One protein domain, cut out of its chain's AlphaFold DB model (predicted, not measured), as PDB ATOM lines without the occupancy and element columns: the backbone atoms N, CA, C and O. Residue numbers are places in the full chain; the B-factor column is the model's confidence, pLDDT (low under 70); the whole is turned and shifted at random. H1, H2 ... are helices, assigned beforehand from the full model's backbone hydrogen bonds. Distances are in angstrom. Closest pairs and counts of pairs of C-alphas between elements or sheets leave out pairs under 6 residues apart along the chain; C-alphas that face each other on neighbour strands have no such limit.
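AT A GLANCE: This is residues 5 to 26 and 38 to 152 of the 629 residues of the protein "Probable ABP140-actin filament-binding protein" of Ustilago hordei (strain Uh4875-4) (UniProt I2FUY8). The longest helix, H6, and the short H7 form a hairpin that packs on a bundle of three helices, H1, H3 and H5, with H6 meeting H1 and H7 meeting H5. H4 crosses H5 at one end of the bundle, and H2 lies at the opposite end, near the last residues of H1 and the first of H3. The printed part has 137 residues, with seven named helices in the order H1 to H7 and no named strand; the class is all helix. It is compact, with a radius of gyration of the C-alphas of 15.9 A, and spans 48 by 36 by 28 A.

HOW THE PARTS SIT: H6, residues 111 to 135, and H7, residues 141 to 148, form a helical hairpin at a shallow tilt of 24 degrees, opposite ways; their closest C-alphas, of Ala 126 and His 145, are 4.5 A apart. With residues 129 to 135 alone, H6 touches H1, residues 5 to 16, at a steep tilt of 41 degrees, closest at the C-alphas of Ala 8 and Leu 133, 5.3 A. H7 touches residues 87 to 92 of H5, residues 77 to 93, at a steep tilt of 55 degrees, closest at Ala 91 and Val 144, C-alphas 5.1 A apart. H1, H5 and H3, residues 41 to 57, make an up and down bundle, each helix running against the one before it in the chain. H3 and H5 touch at a shallow tilt of 26 degrees, closest at the C-alphas of Ala 45 and Arg 93, 4.5 A. H1 touches residues 86 to 93 of H5 at a shallow tilt of 10 degrees, the same way, closest at the C-alphas of Arg 9 and Leu 90, 6.4 A. H1 and H3 only just touch, only at their ends, with 3 pairs of C-alphas within 8 A, closest at His 16 and Leu 42, 5.0 A. H4, residues 63 to 72, touches residues 77 to 84 of H5, about perpendicular at 77 degrees, with the C-alphas of Ser 69 and Val 81 closest at 5.2 A. H2, residues 20 to 26, only just touches H3, with 3 pairs within 8 A, closest at the C-alphas of Tyr 22 and Leu 42, 7.4 A. In all seven helices every O i to N i+4 pair is within hydrogen-bond range.

IN THESE COORDINATES: H6 measures 36.4 A, from C-alpha 111 at (67.970, 29.864, -6.353) to C-alpha 135 at (78.646, 8.805, -34.034). H5 measures 24.6 A, H3 24.1 A and H1 16.7 A, with C-alpha 5 at (88.742, 12.568, -32.725).

THE WHOLE: The C-alphas farthest apart, of Ser 76 and Glu 109, are 50.4 A apart. Residues 27 to 37 are not printed, and C-alphas 26 and 38 are 13.6 A apart across this cut, which lies in the link from H2 to H3. The link from H5 to H6, residues 94 to 110, is long. Residue 38 is under 70 in pLDDT; the mean of the printed part is 93.0.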
ATOM      1  N   PHE A   5      88.614  11.360 -33.550       96.38
ATOM      2  CA  PHE A   5      88.742  12.568 -32.725       96.38
ATOM      3  C   PHE A   5      88.484  13.859 -33.512       96.38
ATOM      4  O   PHE A   5      87.725  14.717 -33.062       96.38
ATOM      5  N   GLN A   6      89.046  13.982 -34.719       97.12
ATOM      6  CA  GLN A   6      88.806  15.131 -35.599       97.12
ATOM      7  C   GLN A   6      87.338  15.219 -36.039       97.12
ATOM      8  O   GLN A   6      86.772  16.312 -36.080       97.12
ATOM      9  N   ALA A   7      86.702  14.075 -36.317       97.75
ATOM     10  CA  ALA A   7      85.292  14.013 -36.684       97.75
ATOM     11  C   ALA A   7      84.384  14.410 -35.508       97.75
ATOM     12  O   ALA A   7      83.455  15.199 -35.691       97.75
ATOM     13  N   ALA A   8      84.687  13.936 -34.293       98.19
ATOM     14  CA  ALA A   8      83.976  14.319 -33.076       98.19
ATOM     15  C   ALA A   8      84.106  15.824 -32.804       98.19
ATOM     16  O   ALA A   8      83.099  16.493 -32.575       98.19
ATOM     17  N   ARG A   9      85.327  16.373 -32.894       98.12
ATOM     18  CA  ARG A   9      85.586  17.810 -32.723       98.12
ATOM     19  C   ARG A   9      84.784  18.646 -33.719       98.12
ATOM     20  O   ARG A   9      84.117  19.591 -33.314       98.12
ATOM     21  N   ALA A  10      84.803  18.276 -35.001       98.06
ATOM     22  CA  ALA A  10      84.032  18.971 -36.028       98.06
ATOM     23  C   ALA A  10      82.523  18.932 -35.732       98.06
ATOM     24  O   ALA A  10      81.855  19.956 -35.828       98.06
ATOM     25  N   ALA A  11      81.988  17.783 -35.311       98.31
ATOM     26  CA  ALA A  11      80.571  17.649 -34.977       98.31
ATOM     27  C   ALA A  11      80.157  18.480 -33.745       98.31
ATOM     28  O   ALA A  11      79.056  19.034 -33.717       98.31
ATOM     29  N   ILE A  12      81.035  18.589 -32.741       98.56
ATOM     30  CA  ILE A  12      80.854  19.474 -31.580       98.56
ATOM     31  C   ILE A  12      80.846  20.940 -32.027       98.56
ATOM     32  O   ILE A  12      79.934  21.683 -31.665       98.56
ATOM     33  N   ASP A  13      81.799  21.346 -32.867       98.06
ATOM     34  CA  ASP A  13      81.887  22.719 -33.374       98.06
ATOM     35  C   ASP A  13      80.643  23.107 -34.182       98.06
ATOM     36  O   ASP A  13      80.098  24.189 -33.981       98.06
ATOM     37  N   GLU A  14      80.128  22.217 -35.034       98.00
ATOM     38  CA  GLU A  14      78.871  22.451 -35.761       98.00
ATOM     39  C   GLU A  14      77.656  22.610 -34.831       98.00
ATOM     40  O   GLU A  14      76.691  23.292 -35.175       98.00
ATOM     41  N   CYS A  15      77.680  22.021 -33.632       98.06
ATOM     42  CA  CYS A  15      76.635  22.264 -32.640       98.06
ATOM     43  C   CYS A  15      76.750  23.665 -32.029       98.06
ATOM     44  O   CYS A  15      75.740  24.361 -31.942       98.06
ATOM     45  N   HIS A  16      77.961  24.103 -31.680       97.12
ATOM     46  CA  HIS A  16      78.207  25.449 -31.148       97.12
ATOM     47  C   HIS A  16      77.908  26.559 -32.159       97.12
ATOM     48  O   HIS A  16      77.397  27.611 -31.790       97.12
ATOM     49  N   LYS A  17      78.156  26.321 -33.453       95.88
ATOM     50  CA  LYS A  17      77.849  27.281 -34.531       95.88
ATOM     51  C   LYS A  17      76.355  27.575 -34.699       95.88
ATOM     52  O   LYS A  17      76.015  28.563 -35.339       95.88
ATOM     53  N   ARG A  18      75.474  26.749 -34.124       95.56
ATOM     54  CA  ARG A  18      74.022  27.000 -34.079       95.56
ATOM     55  C   ARG A  18      73.602  27.951 -32.956       95.56
ATOM     56  O   ARG A  18      72.411  28.219 -32.819       95.56
ATOM     57  N   ASP A  19      74.538  28.440 -32.141       93.50
ATOM     58  CA  ASP A  19      74.257  29.501 -31.176       93.50
ATOM     59  C   ASP A  19      73.818  30.777 -31.921       93.50
ATOM     60  O   ASP A  19      74.575  31.286 -32.755       93.50
ATOM     61  N   PRO A  20      72.643  31.356 -31.601       91.75
ATOM     62  CA  PRO A  20      72.196  32.616 -32.192       91.75
ATOM     63  C   PRO A  20      73.231  33.750 -32.109       91.75
ATOM     64  O   PRO A  20      73.288  34.601 -32.999       91.75
ATOM     65  N   ALA A  21      74.075  33.778 -31.068       88.44
ATOM     66  CA  ALA A  21      75.153  34.762 -30.963       88.44
ATOM     67  C   ALA A  21      76.209  34.575 -32.072       88.44
ATOM     68  O   ALA A  21      76.618  35.557 -32.697       88.44
ATOM     69  N   TYR A  22      76.578  33.331 -32.387       89.56
ATOM     70  CA  TYR A  22      77.499  33.009 -33.478       89.56
ATOM     71  C   TYR A  22      76.908  33.364 -34.850       89.56
ATOM     72  O   TYR A  22      77.584  33.975 -35.682       89.56
ATOM     73  N   GLU A  23      75.638  33.023 -35.087       89.06
ATOM     74  CA  GLU A  23      74.946  33.333 -36.345       89.06
ATOM     75  C   GLU A  23      74.844  34.846 -36.566       89.06
ATOM     76  O   GLU A  23      75.164  35.344 -37.649       89.06
ATOM     77  N   SER A  24      74.471  35.599 -35.526       85.94
ATOM     78  CA  SER A  24      74.357  37.060 -35.602       85.94
ATOM     79  C   SER A  24      75.695  37.735 -35.930       85.94
ATOM     80  O   SER A  24      75.748  38.625 -36.780       85.94
ATOM     81  N   ARG A  25      76.797  37.259 -35.335       83.19
ATOM     82  CA  ARG A  25      78.151  37.778 -35.573       83.19
ATOM     83  C   ARG A  25      78.646  37.521 -36.998       83.19
ATOM     84  O   ARG A  25      79.375  38.349 -37.533       83.19
ATOM     85  N   ASN A  26      78.264  36.399 -37.609       80.94
ATOM     86  CA  ASN A  26      78.716  36.024 -38.955       80.94
ATOM     87  C   ASN A  26      77.787  36.496 -40.088       80.94
ATOM     88  O   ASN A  26      78.172  36.423 -41.253       80.94
ATOM     89  N   LYS A  38      77.355  39.451 -26.369       67.50
ATOM     90  CA  LYS A  38      77.428  38.210 -25.598       67.50
ATOM     91  C   LYS A  38      78.373  37.238 -26.313       67.50
ATOM     92  O   LYS A  38      78.210  37.013 -27.508       67.50
ATOM     93  N   VAL A  39      79.344  36.682 -25.589       83.38
ATOM     94  CA  VAL A  39      80.289  35.689 -26.130       83.38
ATOM     95  C   VAL A  39      79.514  34.468 -26.630       83.38
ATOM     96  O   VAL A  39      78.678  33.940 -25.894       83.38
ATOM     97  N   ASP A  40      79.785  34.046 -27.867       91.75
ATOM     98  CA  ASP A  40      79.171  32.852 -28.456       91.75
ATOM     99  C   ASP A  40      79.757  31.544 -27.890       91.75
ATOM    100  O   ASP A  40      80.907  31.499 -27.439       91.75
ATOM    101  N   GLU A  41      78.959  30.473 -27.895       93.06
ATOM    102  CA  GLU A  41      79.338  29.169 -27.331       93.06
ATOM    103  C   GLU A  41      80.595  28.573 -27.982       93.06
ATOM    104  O   GLU A  41      81.381  27.935 -27.282       93.06
ATOM    105  N   LEU A  42      80.851  28.831 -29.274       95.81
ATOM    106  CA  LEU A  42      82.062  28.339 -29.944       95.81
ATOM    107  C   LEU A  42      83.317  29.017 -29.383       95.81
ATOM    108  O   LEU A  42      84.292  28.345 -29.054       95.81
ATOM    109  N   THR A  43      83.266  30.336 -29.197       95.25
ATOM    110  CA  THR A  43      84.352  31.110 -28.579       95.25
ATOM    111  C   THR A  43      84.596  30.661 -27.135       95.25
ATOM    112  O   THR A  43      85.741  30.557 -26.691       95.25
ATOM    113  N   TYR A  44      83.531  30.354 -26.387       95.06
ATOM    114  CA  TYR A  44      83.657  29.773 -25.048       95.06
ATOM    115  C   TYR A  44      84.321  28.385 -25.084       95.06
ATOM    116  O   TYR A  44      85.214  28.112 -24.281       95.06
ATOM    117  N   ALA A  45      83.934  27.526 -26.030       97.31
ATOM    118  CA  ALA A  45      84.523  26.200 -26.208       97.31
ATOM    119  C   ALA A  45      86.020  26.265 -26.560       97.31
ATOM    120  O   ALA A  45      86.803  25.480 -26.024       97.31
ATOM    121  N   ASP A  46      86.436  27.231 -27.385       97.88
ATOM    122  CA  ASP A  46      87.850  27.469 -27.707       97.88
ATOM    123  C   ASP A  46      88.665  27.843 -26.461       97.88
ATOM    124  O   ASP A  46      89.750  27.303 -26.235       97.88
ATOM    125  N   ARG A  47      88.118  28.708 -25.598       97.19
ATOM    126  CA  ARG A  47      88.753  29.093 -24.323       97.19
ATOM    127  C   ARG A  47      88.856  27.919 -23.349       97.19
ATOM    128  O   ARG A  47      89.876  27.762 -22.679       97.19
ATOM    129  N   MET A  48      87.819  27.086 -23.282       97.94
ATOM    130  CA  MET A  48      87.815  25.868 -22.469       97.94
ATOM    131  C   MET A  48      88.874  24.864 -22.931       97.94
ATOM    132  O   MET A  48      89.628  24.355 -22.105       97.94
ATOM    133  N   GLU A  49      88.952  24.587 -24.237       98.25
ATOM    134  CA  GLU A  49      89.959  23.685 -24.812       98.25
ATOM    135  C   GLU A  49      91.380  24.218 -24.609       98.25
ATOM    136  O   GLU A  49      92.279  23.433 -24.302       98.25
ATOM    137  N   HIS A  50      91.583  25.534 -24.731       98.06
ATOM    138  CA  HIS A  50      92.870  26.178 -24.473       98.06
ATOM    139  C   HIS A  50      93.363  25.905 -23.046       98.06
ATOM    140  O   HIS A  50      94.451  25.358 -22.862       98.06
ATOM    141  N   TRP A  51      92.541  26.214 -22.039       98.12
ATOM    142  CA  TRP A  51      92.912  25.993 -20.640       98.12
ATOM    143  C   TRP A  51      93.039  24.515 -20.285       98.12
ATOM    144  O   TRP A  51      93.964  24.141 -19.568       98.12
ATOM    145  N   ALA A  52      92.160  23.659 -20.809       98.19
ATOM    146  CA  ALA A  52      92.283  22.220 -20.613       98.19
ATOM    147  C   ALA A  52      93.587  21.682 -21.217       98.19
ATOM    148  O   ALA A  52      94.285  20.924 -20.553       98.19
ATOM    149  N   SER A  53      93.955  22.112 -22.428       98.19
ATOM    150  CA  SER A  53      95.203  21.698 -23.085       98.19
ATOM    151  C   SER A  53      96.427  22.130 -22.288       98.19
ATOM    152  O   SER A  53      97.283  21.301 -22.009       98.19
ATOM    153  N   HIS A  54      96.464  23.382 -21.830       97.50
ATOM    154  CA  HIS A  54      97.543  23.879 -20.975       97.50
ATOM    155  C   HIS A  54      97.678  23.067 -19.677       97.50
ATOM    156  O   HIS A  54      98.768  22.651 -19.291       97.50
ATOM    157  N   LEU A  55      96.554  22.773 -19.019       97.56
ATOM    158  CA  LEU A  55      96.525  21.972 -17.795       97.56
ATOM    159  C   LEU A  55      96.925  20.505 -18.020       97.56
ATOM    160  O   LEU A  55      97.489  19.893 -17.109       97.56
ATOM    161  N   ILE A  56      96.621  19.939 -19.188       97.56
ATOM    162  CA  ILE A  56      97.085  18.610 -19.602       97.56
ATOM    163  C   ILE A  56      98.600  18.639 -19.805       97.56
ATOM    164  O   ILE A  56      99.290  17.790 -19.248       97.56
ATOM    165  N   ASP A  57      99.126  19.631 -20.526       95.38
ATOM    166  CA  ASP A  57     100.552  19.734 -20.855       95.38
ATOM    167  C   ASP A  57     101.430  19.810 -19.596       95.38
ATOM    168  O   ASP A  57     102.458  19.138 -19.512       95.38
ATOM    169  N   LEU A  58     100.975  20.534 -18.568       95.12
ATOM    170  CA  LEU A  58     101.634  20.592 -17.256       95.12
ATOM    171  C   LEU A  58     101.638  19.252 -16.501       95.12
ATOM    172  O   LEU A  58     102.407  19.080 -15.558       95.12
ATOM    173  N   ARG A  59     100.771  18.312 -16.892       93.75
ATOM    174  CA  ARG A  59     100.585  17.007 -16.248       93.75
ATOM    175  C   ARG A  59     101.153  15.836 -17.050       93.75
ATOM    176  O   ARG A  59     101.305  14.763 -16.480       93.75
ATOM    177  N   LEU A  60     101.510  16.018 -18.324       89.69
ATOM    178  CA  LEU A  60     101.908  14.925 -19.232       89.69
ATOM    179  C   LEU A  60     103.012  14.014 -18.680       89.69
ATOM    180  O   LEU A  60     103.035  12.828 -18.993       89.69
ATOM    181  N   SER A  61     103.930  14.558 -17.880       82.75
ATOM    182  CA  SER A  61     105.055  13.813 -17.308       82.75
ATOM    183  C   SER A  61     104.863  13.408 -15.845       82.75
ATOM    184  O   SER A  61     105.820  12.928 -15.235       82.75
ATOM    185  N   THR A  62     103.695  13.645 -15.239       91.06
ATOM    186  CA  THR A  62     103.496  13.339 -13.818       91.06
ATOM    187  C   THR A  62     103.029  11.891 -13.631       91.06
ATOM    188  O   THR A  62     102.198  11.407 -14.408       91.06
ATOM    189  N   PRO A  63     103.527  11.169 -12.607       90.81
ATOM    190  CA  PRO A  63     103.106   9.792 -12.339       90.81
ATOM    191  C   PRO A  63     101.592   9.650 -12.152       90.81
ATOM    192  O   PRO A  63     101.003   8.644 -12.546       90.81
ATOM    193  N   GLU A  64     100.954  10.669 -11.578       90.25
ATOM    194  CA  GLU A  64      99.519  10.696 -11.318       90.25
ATOM    195  C   GLU A  64      98.721  10.725 -12.625       90.25
ATOM    196  O   GLU A  64      97.736   9.998 -12.753       90.25
ATOM    197  N   PHE A  65      99.146  11.524 -13.611       93.25
ATOM    198  CA  PHE A  65      98.464  11.609 -14.901       93.25
ATOM    199  C   PHE A  65      98.684  10.358 -15.750       93.25
ATOM    200  O   PHE A  65      97.751   9.902 -16.415       93.25
ATOM    201  N   THR A  66      99.874   9.754 -15.684       91.56
ATOM    202  CA  THR A  66     100.136   8.450 -16.307       91.56
ATOM    203  C   THR A  66      99.225   7.381 -15.711       91.56
ATOM    204  O   THR A  66      98.511   6.708 -16.450       91.56
ATOM    205  N   SER A  67      99.163   7.284 -14.377       91.44
ATOM    206  CA  SER A  67      98.290   6.325 -13.689       91.44
ATOM    207  C   SER A  67      96.816   6.545 -14.028       91.44
ATOM    208  O   SER A  67      96.108   5.580 -14.307       91.44
ATOM    209  N   PHE A  68      96.363   7.800 -14.055       93.94
ATOM    210  CA  PHE A  68      95.012   8.152 -14.482       93.94
ATOM    211  C   PHE A  68      94.746   7.719 -15.928       93.94
ATOM    212  O   PHE A  68      93.735   7.075 -16.202       93.94
ATOM    213  N   SER A  69      95.676   7.986 -16.842       94.50
ATOM    214  CA  SER A  69      95.542   7.627 -18.255       94.50
ATOM    215  C   SER A  69      95.428   6.113 -18.468       94.50
ATOM    216  O   SER A  69      94.626   5.673 -19.291       94.50
ATOM    217  N   SER A  70      96.139   5.302 -17.678       91.06
ATOM    218  CA  SER A  70      96.018   3.835 -17.700       91.06
ATOM    219  C   SER A  70      94.644   3.326 -17.235       91.06
ATOM    220  O   SER A  70      94.256   2.211 -17.575       91.06
ATOM    221  N   THR A  71      93.887   4.119 -16.463       91.81
ATOM    222  CA  THR A  71      92.490   3.778 -16.117       91.81
ATOM    223  C   THR A  71      91.518   4.079 -17.254       91.81
ATOM    224  O   THR A  71      90.489   3.416 -17.378       91.81
ATOM    225  N   VAL A  72      91.849   5.064 -18.094       90.69
ATOM    226  CA  VAL A  72      91.009   5.524 -19.205       90.69
ATOM    227  C   VAL A  72      91.182   4.637 -20.439       90.69
ATOM    228  O   VAL A  72      90.201   4.361 -21.130       90.69
ATOM    229  N   SER A  73      92.403   4.159 -20.696       87.75
ATOM    230  CA  SER A  73      92.732   3.247 -21.796       87.75
ATOM    231  C   SER A  73      93.706   2.156 -21.346       87.75
ATOM    232  O   SER A  73      94.679   2.427 -20.648       87.75
ATOM    233  N   SER A  74      93.484   0.920 -21.804       74.12
ATOM    234  CA  SER A  74      94.359  -0.235 -21.540       74.12
ATOM    235  C   SER A  74      95.515  -0.384 -22.547       74.12
ATOM    236  O   SER A  74      96.129  -1.448 -22.624       74.12
ATOM    237  N   SER A  75      95.786   0.646 -23.354       78.69
ATOM    238  CA  SER A  75      96.914   0.691 -24.298       78.69
ATOM    239  C   SER A  75      98.265   0.912 -23.596       78.69
ATOM    240  O   SER A  75      98.332   0.994 -22.369       78.69
ATOM    241  N   SER A  76      99.356   1.003 -24.369       77.94
ATOM    242  CA  SER A  76     100.677   1.372 -23.838       77.94
ATOM    243  C   SER A  76     100.631   2.723 -23.106       77.94
ATOM    244  O   SER A  76      99.785   3.556 -23.425       77.94
ATOM    245  N   ASP A  77     101.545   2.972 -22.160       74.88
ATOM    246  CA  ASP A  77     101.525   4.197 -21.339       74.88
ATOM    247  C   ASP A  77     101.498   5.484 -22.184       74.88
ATOM    248  O   ASP A  77     100.759   6.418 -21.877       74.88
ATOM    249  N   VAL A  78     102.242   5.520 -23.294       81.69
ATOM    250  CA  VAL A  78     102.296   6.688 -24.193       81.69
ATOM    251  C   VAL A  78     100.990   6.858 -24.970       81.69
ATOM    252  O   VAL A  78     100.465   7.971 -25.059       81.69
ATOM    253  N   ASP A  79     100.438   5.765 -25.500       85.94
ATOM    254  CA  ASP A  79      99.178   5.799 -26.249       85.94
ATOM    255  C   ASP A  79      98.004   6.170 -25.336       85.94
ATOM    256  O   ASP A  79      97.140   6.954 -25.723       85.94
ATOM    257  N   SER A  80      98.005   5.665 -24.101       88.06
ATOM    258  CA  SER A  80      96.985   5.954 -23.094       88.06
ATOM    259  C   SER A  80      96.997   7.425 -22.687       88.06
ATOM    260  O   SER A  80      95.933   8.037 -22.582       88.06
ATOM    261  N   VAL A  81      98.181   8.024 -22.515       91.50
ATOM    262  CA  VAL A  81      98.337   9.458 -22.222       91.50
ATOM    263  C   VAL A  81      97.834  10.319 -23.382       91.50
ATOM    264  O   VAL A  81      97.061  11.257 -23.163       91.50
ATOM    265  N   TYR A  82      98.210   9.990 -24.622       93.19
ATOM    266  CA  TYR A  82      97.728  10.709 -25.806       93.19
ATOM    267  C   TYR A  82      96.203  10.602 -25.948       93.19
ATOM    268  O   TYR A  82      95.514  11.615 -26.072       93.19
ATOM    269  N   TYR A  83      95.664   9.386 -25.852       95.50
ATOM    270  CA  TYR A  83      94.235   9.110 -25.965       95.50
ATOM    271  C   TYR A  83      93.413   9.849 -24.899       95.50
ATOM    272  O   TYR A  83      92.419  10.507 -25.213       95.50
ATOM    273  N   THR A  84      93.857   9.801 -23.641       96.88
ATOM    274  CA  THR A  84      93.210  10.499 -22.519       96.88
ATOM    275  C   THR A  84      93.225  12.012 -22.722       96.88
ATOM    276  O   THR A  84      92.218  12.680 -22.480       96.88
ATOM    277  N   SER A  85      94.336  12.553 -23.228       97.25
ATOM    278  CA  SER A  85      94.468  13.977 -23.543       97.25
ATOM    279  C   SER A  85      93.467  14.424 -24.613       97.25
ATOM    280  O   SER A  85      92.804  15.447 -24.445       97.25
ATOM    281  N   GLU A  86      93.296  13.641 -25.683       97.81
ATOM    282  CA  GLU A  86      92.318  13.939 -26.738       97.81
ATOM    283  C   GLU A  86      90.875  13.901 -26.215       97.81
ATOM    284  O   GLU A  86      90.081  14.798 -26.514       97.81
ATOM    285  N   LEU A  87      90.529  12.919 -25.376       98.31
ATOM    286  CA  LEU A  87      89.204  12.863 -24.752       98.31
ATOM    287  C   LEU A  87      88.942  14.066 -23.840       98.31
ATOM    288  O   LEU A  87      87.842  14.619 -23.868       98.31
ATOM    289  N   LEU A  88      89.929  14.493 -23.046       98.56
ATOM    290  CA  LEU A  88      89.791  15.655 -22.164       98.56
ATOM    291  C   LEU A  88      89.597  16.952 -22.958       98.56
ATOM    292  O   LEU A  88      88.765  17.774 -22.574       98.56
ATOM    293  N   ARG A  89      90.296  17.119 -24.090       98.62
ATOM    294  CA  ARG A  89      90.097  18.260 -25.003       98.62
ATOM    295  C   ARG A  89      88.679  18.276 -25.575       98.62
ATOM    296  O   ARG A  89      88.010  19.309 -25.519       98.62
ATOM    297  N   LEU A  90      88.172  17.128 -26.036       98.69
ATOM    298  CA  LEU A  90      86.780  17.008 -26.488       98.69
ATOM    299  C   LEU A  90      85.780  17.311 -25.361       98.69
ATOM    300  O   LEU A  90      84.809  18.037 -25.578       98.69
ATOM    301  N   ALA A  91      86.021  16.802 -24.151       98.69
ATOM    302  CA  ALA A  91      85.168  17.050 -22.992       98.69
ATOM    303  C   ALA A  91      85.149  18.533 -22.590       98.69
ATOM    304  O   ALA A  91      84.084  19.070 -22.277       98.69
ATOM    305  N   ALA A  92      86.296  19.215 -22.649       98.50
ATOM    306  CA  ALA A  92      86.391  20.648 -22.402       98.50
ATOM    307  C   ALA A  92      85.550  21.446 -23.408       98.50
ATOM    308  O   ALA A  92      84.755  22.291 -22.993       98.50
ATOM    309  N   ARG A  93      85.625  21.110 -24.705       98.12
ATOM    310  CA  ARG A  93      84.765  21.721 -25.738       98.12
ATOM    311  C   ARG A  93      83.279  21.446 -25.529       98.12
ATOM    312  O   ARG A  93      82.452  22.207 -26.017       98.12
ATOM    313  N   CYS A  94      82.916  20.379 -24.819       98.38
ATOM    314  CA  CYS A  94      81.522  20.061 -24.516       98.38
ATOM    315  C   CYS A  94      80.958  20.837 -23.310       98.38
ATOM    316  O   CYS A  94      79.758  20.738 -23.032       98.38
ATOM    317  N   GLN A  95      81.766  21.631 -22.594       93.81
ATOM    318  CA  GLN A  95      81.222  22.581 -21.621       93.81
ATOM    319  C   GLN A  95      80.338  23.604 -22.340       93.81
ATOM    320  O   GLN A  95      80.719  24.165 -23.360       93.81
ATOM    321  N   HIS A  96      79.144  23.843 -21.794       93.50
ATOM    322  CA  HIS A  96      78.121  24.699 -22.402       93.50
ATOM    323  C   HIS A  96      77.566  24.231 -23.762       93.50
ATOM    324  O   HIS A  96      76.801  24.983 -24.348       93.50
ATOM    325  N   LEU A  97      77.826  22.995 -24.206       97.50
ATOM    326  CA  LEU A  97      77.327  22.468 -25.485       97.50
ATOM    327  C   LEU A  97      75.807  22.634 -25.662       97.50
ATOM    328  O   LEU A  97      75.019  22.073 -24.899       97.50
ATOM    329  N   GLU A  98      75.404  23.396 -26.681       96.88
ATOM    330  CA  GLU A  98      74.002  23.678 -27.021       96.88
ATOM    331  C   GLU A  98      73.180  24.224 -25.839       96.88
ATOM    332  O   GLU A  98      71.972  23.982 -25.714       96.88
ATOM    333  N   ARG A  99      73.820  24.964 -24.927       94.94
ATOM    334  CA  ARG A  99      73.159  25.503 -23.730       94.94
ATOM    335  C   ARG A  99      72.036  26.470 -24.106       94.94
ATOM    336  O   ARG A  99      71.041  26.536 -23.377       94.94
ATOM    337  N   PHE A 100      72.149  27.177 -25.232       94.00
ATOM    338  CA  PHE A 100      71.107  28.057 -25.771       94.00
ATOM    339  C   PHE A 100      69.758  27.353 -26.013       94.00
ATOM    340  O   PHE A 100      68.721  28.006 -25.901       94.00
ATOM    341  N   LEU A 101      69.733  26.033 -26.248       95.44
ATOM    342  CA  LEU A 101      68.487  25.264 -26.404       95.44
ATOM    343  C   LEU A 101      67.702  25.113 -25.093       95.44
ATOM    344  O   LEU A 101      66.504  24.839 -25.110       95.44
ATOM    345  N   THR A 102      68.361  25.295 -23.946       94.75
ATOM    346  CA  THR A 102      67.741  25.209 -22.617       94.75
ATOM    347  C   THR A 102      67.955  26.527 -21.863       94.75
ATOM    348  O   THR A 102      68.757  26.589 -20.923       94.75
ATOM    349  N   PRO A 103      67.266  27.619 -22.246       93.50
ATOM    350  CA  PRO A 103      67.490  28.937 -21.660       93.50
ATOM    351  C   PRO A 103      67.090  28.970 -20.180       93.50
ATOM    352  O   PRO A 103      66.149  28.293 -19.765       93.50
ATOM    353  N   ARG A 104      67.747  29.812 -19.366       91.25
ATOM    354  CA  ARG A 104      67.444  29.950 -17.924       91.25
ATOM    355  C   ARG A 104      65.963  30.236 -17.658       91.25
ATOM    356  O   ARG A 104      65.441  29.786 -16.641       91.25
ATOM    357  N   THR A 105      65.298  30.961 -18.547       93.12
ATOM    358  CA  THR A 105      63.875  31.318 -18.458       93.12
ATOM    359  C   THR A 105      62.932  30.114 -18.543       93.12
ATOM    360  O   THR A 105      61.805  30.210 -18.076       93.12
ATOM    361  N   SER A 106      63.393  28.957 -19.035       92.31
ATOM    362  CA  SER A 106      62.612  27.707 -19.047       92.31
ATOM    363  C   SER A 106      62.463  27.046 -17.664       92.31
ATOM    364  O   SER A 106      61.760  26.049 -17.522       92.31
ATOM    365  N   TYR A 107      63.100  27.600 -16.623       92.44
ATOM    366  CA  TYR A 107      63.049  27.097 -15.247       92.44
ATOM    367  C   TYR A 107      62.491  28.154 -14.286       92.44
ATOM    368  O   TYR A 107      62.731  29.347 -14.484       92.44
ATOM    369  N   PRO A 108      61.844  27.751 -13.173       88.31
ATOM    370  CA  PRO A 108      61.319  28.692 -12.186       88.31
ATOM    371  C   PRO A 108      62.365  29.697 -11.689       88.31
ATOM    372  O   PRO A 108      63.546  29.373 -11.537       88.31
ATOM    373  N   GLU A 109      61.944  30.919 -11.382       80.44
ATOM    374  CA  GLU A 109      62.825  31.924 -10.788       80.44
ATOM    375  C   GLU A 109      63.351  31.520  -9.400       80.44
ATOM    376  O   GLU A 109      62.815  30.643  -8.707       80.44
ATOM    377  N   GLY A 110      64.430  32.186  -8.990       79.00
ATOM    378  CA  GLY A 110      65.083  31.978  -7.704       79.00
ATOM    379  C   GLY A 110      66.139  30.870  -7.700       79.00
ATOM    380  O   GLY A 110      66.399  30.178  -8.691       79.00
ATOM    381  N   LYS A 111      66.785  30.716  -6.539       76.56
ATOM    382  CA  LYS A 111      67.970  29.864  -6.353       76.56
ATOM    383  C   LYS A 111      67.704  28.386  -6.659       76.56
ATOM    384  O   LYS A 111      68.533  27.744  -7.292       76.56
ATOM    385  N   ALA A 112      66.562  27.847  -6.231       72.75
ATOM    386  CA  ALA A 112      66.228  26.437  -6.441       72.75
ATOM    387  C   ALA A 112      66.060  26.098  -7.932       72.75
ATOM    388  O   ALA A 112      66.615  25.105  -8.398       72.75
ATOM    389  N   GLY A 113      65.361  26.953  -8.687       77.00
ATOM    390  CA  GLY A 113      65.206  26.779 -10.131       77.00
ATOM    391  C   GLY A 113      66.530  26.926 -10.881       77.00
ATOM    392  O   GLY A 113      66.826  26.100 -11.736       77.00
ATOM    393  N   TYR A 114      67.384  27.879 -10.482       84.25
ATOM    394  CA  TYR A 114      68.745  28.008 -11.021       84.25
ATOM    395  C   TYR A 114      69.599  26.750 -10.780       84.25
ATOM    396  O   TYR A 114      70.256  26.264 -11.695       84.25
ATOM    397  N   LEU A 115      69.572  26.189  -9.564       79.62
ATOM    398  CA  LEU A 115      70.329  24.974  -9.236       79.62
ATOM    399  C   LEU A 115      69.785  23.727  -9.943       79.62
ATOM    400  O   LEU A 115      70.558  22.824 -10.260       79.62
ATOM    401  N   LYS A 116      68.470  23.648 -10.186       82.56
ATOM    402  CA  LYS A 116      67.884  22.580 -11.005       82.56
ATOM    403  C   LYS A 116      68.340  22.710 -12.458       82.56
ATOM    404  O   LYS A 116      68.935  21.772 -12.964       82.56
ATOM    405  N   TRP A 117      68.153  23.885 -13.059       93.94
ATOM    406  CA  TRP A 117      68.584  24.182 -14.426       93.94
ATOM    407  C   TRP A 117      70.050  23.818 -14.663       93.94
ATOM    408  O   TRP A 117      70.376  23.116 -15.611       93.94
ATOM    409  N   ARG A 118      70.933  24.232 -13.750       92.12
ATOM    410  CA  ARG A 118      72.367  23.954 -13.845       92.12
ATOM    411  C   ARG A 118      72.698  22.458 -13.788       92.12
ATOM    412  O   ARG A 118      73.572  22.022 -14.522       92.12
ATOM    413  N   ARG A 119      72.023  21.680 -12.932       89.12
ATOM    414  CA  ARG A 119      72.223  20.218 -12.861       89.12
ATOM    415  C   ARG A 119      71.701  19.507 -14.105       89.12
ATOM    416  O   ARG A 119      72.352  18.588 -14.584       89.12
ATOM    417  N   ASP A 120      70.556  19.943 -14.619       92.19
ATOM    418  CA  ASP A 120      69.966  19.351 -15.819       92.19
ATOM    419  C   ASP A 120      70.835  19.643 -17.052       92.19
ATOM    420  O   ASP A 120      71.069  18.739 -17.849       92.19
ATOM    421  N   LEU A 121      71.407  20.853 -17.159       96.19
ATOM    422  CA  LEU A 121      72.360  21.204 -18.218       96.19
ATOM    423  C   LEU A 121      73.570  20.267 -18.267       96.19
ATOM    424  O   LEU A 121      73.923  19.827 -19.354       96.19
ATOM    425  N   TYR A 122      74.170  19.921 -17.122       94.31
ATOM    426  CA  TYR A 122      75.310  18.995 -17.093       94.31
ATOM    427  C   TYR A 122      74.959  17.639 -17.704       94.31
ATOM    428  O   TYR A 122      75.735  17.080 -18.472       94.31
ATOM    429  N   LYS A 123      73.763  17.126 -17.392       94.25
ATOM    430  CA  LYS A 123      73.282  15.859 -17.940       94.25
ATOM    431  C   LYS A 123      73.002  15.967 -19.440       94.25
ATOM    432  O   LYS A 123      73.478  15.130 -20.192       94.25
ATOM    433  N   ILE A 124      72.274  17.000 -19.869       96.19
ATOM    434  CA  ILE A 124      71.926  17.224 -21.283       96.19
ATOM    435  C   ILE A 124      73.195  17.332 -22.140       96.19
ATOM    436  O   ILE A 124      73.300  16.682 -23.177       96.19
ATOM    437  N   GLN A 125      74.177  18.108 -21.677       98.00
ATOM    438  CA  GLN A 125      75.455  18.316 -22.361       98.00
ATOM    439  C   GLN A 125      76.284  17.036 -22.426       98.00
ATOM    440  O   GLN A 125      76.822  16.714 -23.481       98.00
ATOM    441  N   ALA A 126      76.348  16.276 -21.330       98.19
ATOM    442  CA  ALA A 126      77.058  15.003 -21.292       98.19
ATOM    443  C   ALA A 126      76.416  13.946 -22.201       98.19
ATOM    444  O   ALA A 126      77.119  13.278 -22.958       98.19
ATOM    445  N   ASP A 127      75.083  13.822 -22.169       97.81
ATOM    446  CA  ASP A 127      74.328  12.896 -23.021       97.81
ATOM    447  C   ASP A 127      74.552  13.238 -24.508       97.81
ATOM    448  O   ASP A 127      74.809  12.351 -25.330       97.81
ATOM    449  N   ARG A 128      74.536  14.534 -24.853       98.44
ATOM    450  CA  ARG A 128      74.799  15.007 -26.214       98.44
ATOM    451  C   ARG A 128      76.248  14.786 -26.649       98.44
ATOM    452  O   ARG A 128      76.470  14.296 -27.753       98.44
ATOM    453  N   ALA A 129      77.219  15.087 -25.789       98.50
ATOM    454  CA  ALA A 129      78.634  14.833 -26.046       98.50
ATOM    455  C   ALA A 129      78.881  13.348 -26.343       98.50
ATOM    456  O   ALA A 129      79.462  13.009 -27.373       98.50
ATOM    457  N   LYS A 130      78.346  12.455 -25.500       98.44
ATOM    458  CA  LYS A 130      78.436  11.004 -25.697       98.44
ATOM    459  C   LYS A 130      77.879  10.582 -27.055       98.44
ATOM    460  O   LYS A 130      78.529   9.828 -27.773       98.44
ATOM    461  N   GLN A 131      76.710  11.099 -27.434       98.50
ATOM    462  CA  GLN A 131      76.104  10.808 -28.735       98.50
ATOM    463  C   GLN A 131      77.001  11.235 -29.908       98.50
ATOM    464  O   GLN A 131      77.176  10.467 -30.852       98.50
ATOM    465  N   LEU A 132      77.573  12.441 -29.860       98.56
ATOM    466  CA  LEU A 132      78.456  12.950 -30.916       98.56
ATOM    467  C   LEU A 132      79.735  12.114 -31.044       98.56
ATOM    468  O   LEU A 132      80.152  11.804 -32.158       98.56
ATOM    469  N   LEU A 133      80.319  11.702 -29.916       98.31
ATOM    470  CA  LEU A 133      81.521  10.869 -29.895       98.31
ATOM    471  C   LEU A 133      81.257   9.459 -30.432       98.31
ATOM    472  O   LEU A 133      82.036   8.970 -31.249       98.31
ATOM    473  N   LEU A 134      80.141   8.836 -30.043       97.75
ATOM    474  CA  LEU A 134      79.739   7.530 -30.573       97.75
ATOM    475  C   LEU A 134      79.531   7.581 -32.092       97.75
ATOM    476  O   LEU A 134      80.035   6.719 -32.807       97.75
ATOM    477  N   ASN A 135      78.861   8.621 -32.596       97.88
ATOM    478  CA  ASN A 135      78.646   8.805 -34.034       97.88
ATOM    479  C   ASN A 135      79.957   9.003 -34.814       97.88
ATOM    480  O   ASN A 135      80.040   8.628 -35.980       97.88
ATOM    481  N   ALA A 136      80.970   9.592 -34.178       97.56
ATOM    482  CA  ALA A 136      82.295   9.783 -34.755       97.56
ATOM    483  C   ALA A 136      83.215   8.553 -34.617       97.56
ATOM    484  O   ALA A 136      84.315   8.561 -35.167       97.56
ATOM    485  N   GLY A 137      82.782   7.505 -33.903       96.75
ATOM    486  CA  GLY A 137      83.567   6.291 -33.667       96.75
ATOM    487  C   GLY A 137      84.612   6.415 -32.551       96.75
ATOM    488  O   GLY A 137      85.637   5.745 -32.605       96.75
ATOM    489  N   VAL A 138      84.393   7.288 -31.559       96.31
ATOM    490  CA  VAL A 138      85.279   7.443 -30.392       96.31
ATOM    491  C   VAL A 138      84.803   6.540 -29.249       96.31
ATOM    492  O   VAL A 138      83.734   6.760 -28.679       96.31
ATOM    493  N   GLU A 139      85.610   5.542 -28.880       91.50
ATOM    494  CA  GLU A 139      85.252   4.540 -27.858       91.50
ATOM    495  C   GLU A 139      85.137   5.127 -26.434       91.50
ATOM    496  O   GLU A 139      84.235   4.759 -25.684       91.50
ATOM    497  N   GLY A 140      85.952   6.124 -26.078       93.44
ATOM    498  CA  GLY A 140      85.997   6.765 -24.753       93.44
ATOM    499  C   GLY A 140      84.844   7.724 -24.431       93.44
ATOM    500  O   GLY A 140      84.984   8.623 -23.601       93.44
ATOM    501  N   SER A 141      83.699   7.567 -25.096       96.50
ATOM    502  CA  SER A 141      82.530   8.439 -24.943       96.50
ATOM    503  C   SER A 141      81.944   8.450 -23.518       96.50
ATOM    504  O   SER A 141      81.420   9.476 -23.082       96.50
ATOM    505  N   ASP A 142      82.081   7.353 -22.764       97.12
ATOM    506  CA  ASP A 142      81.650   7.256 -21.361       97.12
ATOM    507  C   ASP A 142      82.500   8.108 -20.413       97.12
ATOM    508  O   ASP A 142      81.969   8.728 -19.490       97.12
ATOM    509  N   TRP A 143      83.803   8.214 -20.672       98.00
ATOM    510  CA  TRP A 143      84.692   9.090 -19.909       98.00
ATOM    511  C   TRP A 143      84.349  10.559 -20.127       98.00
ATOM    512  O   TRP A 143      84.186  11.315 -19.169       98.00
ATOM    513  N   VAL A 144      84.126  10.953 -21.383       98.38
ATOM    514  CA  VAL A 144      83.674  12.312 -21.710       98.38
ATOM    515  C   VAL A 144      82.323  12.613 -21.064       98.38
ATOM    516  O   VAL A 144      82.139  13.692 -20.499       98.38
ATOM    517  N   HIS A 145      81.395  11.654 -21.065       98.31
ATOM    518  CA  HIS A 145      80.121  11.786 -20.356       98.31
ATOM    519  C   HIS A 145      80.319  12.027 -18.854       98.31
ATOM    520  O   HIS A 145      79.762  12.984 -18.302       98.31
ATOM    521  N   LYS A 146      81.153  11.212 -18.193       97.69
ATOM    522  CA  LYS A 146      81.489  11.345 -16.766       97.69
ATOM    523  C   LYS A 146      82.002  12.751 -16.443       97.69
ATOM    524  O   LYS A 146      81.456  13.410 -15.554       97.69
ATOM    525  N   TRP A 147      82.987  13.233 -17.199       98.38
ATOM    526  CA  TRP A 147      83.629  14.523 -16.938       98.38
ATOM    527  C   TRP A 147      82.696  15.709 -17.216       98.38
ATOM    528  O   TRP A 147      82.588  16.619 -16.394       98.38
ATOM    529  N   VAL A 148      81.947  15.689 -18.326       98.00
ATOM    530  CA  VAL A 148      80.998  16.765 -18.676       98.00
ATOM    531  C   VAL A 148      79.820  16.814 -17.697       98.00
ATOM    532  O   VAL A 148      79.383  17.900 -17.309       98.00
ATOM    533  N   SER A 149      79.343  15.653 -17.231       96.56
ATOM    534  CA  SER A 149      78.254  15.558 -16.245       96.56
ATOM    535  C   SER A 149      78.673  15.944 -14.822       96.56
ATOM    536  O   SER A 149      77.812  16.095 -13.951       96.56
ATOM    537  N   LYS A 150      79.977  16.146 -14.593       96.12
ATOM    538  CA  LYS A 150      80.593  16.422 -13.288       96.12
ATOM    539  C   LYS A 150      80.441  15.288 -12.274       96.12
ATOM    540  O   LYS A 150      80.342  15.531 -11.069       96.12
ATOM    541  N   THR A 151      80.387  14.053 -12.761       92.56
ATOM    542  CA  THR A 151      80.300  12.861 -11.915       92.56
ATOM    543  C   THR A 151      81.620  12.666 -11.165       92.56
ATOM    544  O   THR A 151      82.680  12.794 -11.760       92.56
ATOM    545  N   GLU A 152      81.557  12.385  -9.859       90.25
ATOM    546  CA  GLU A 152      82.735  12.251  -8.971       90.25
ATOM    547  C   GLU A 152      83.603  13.520  -8.834       90.25
ATOM    548  O   GLU A 152      84.751  13.463  -8.390       90.25
TER     549      GLU A 152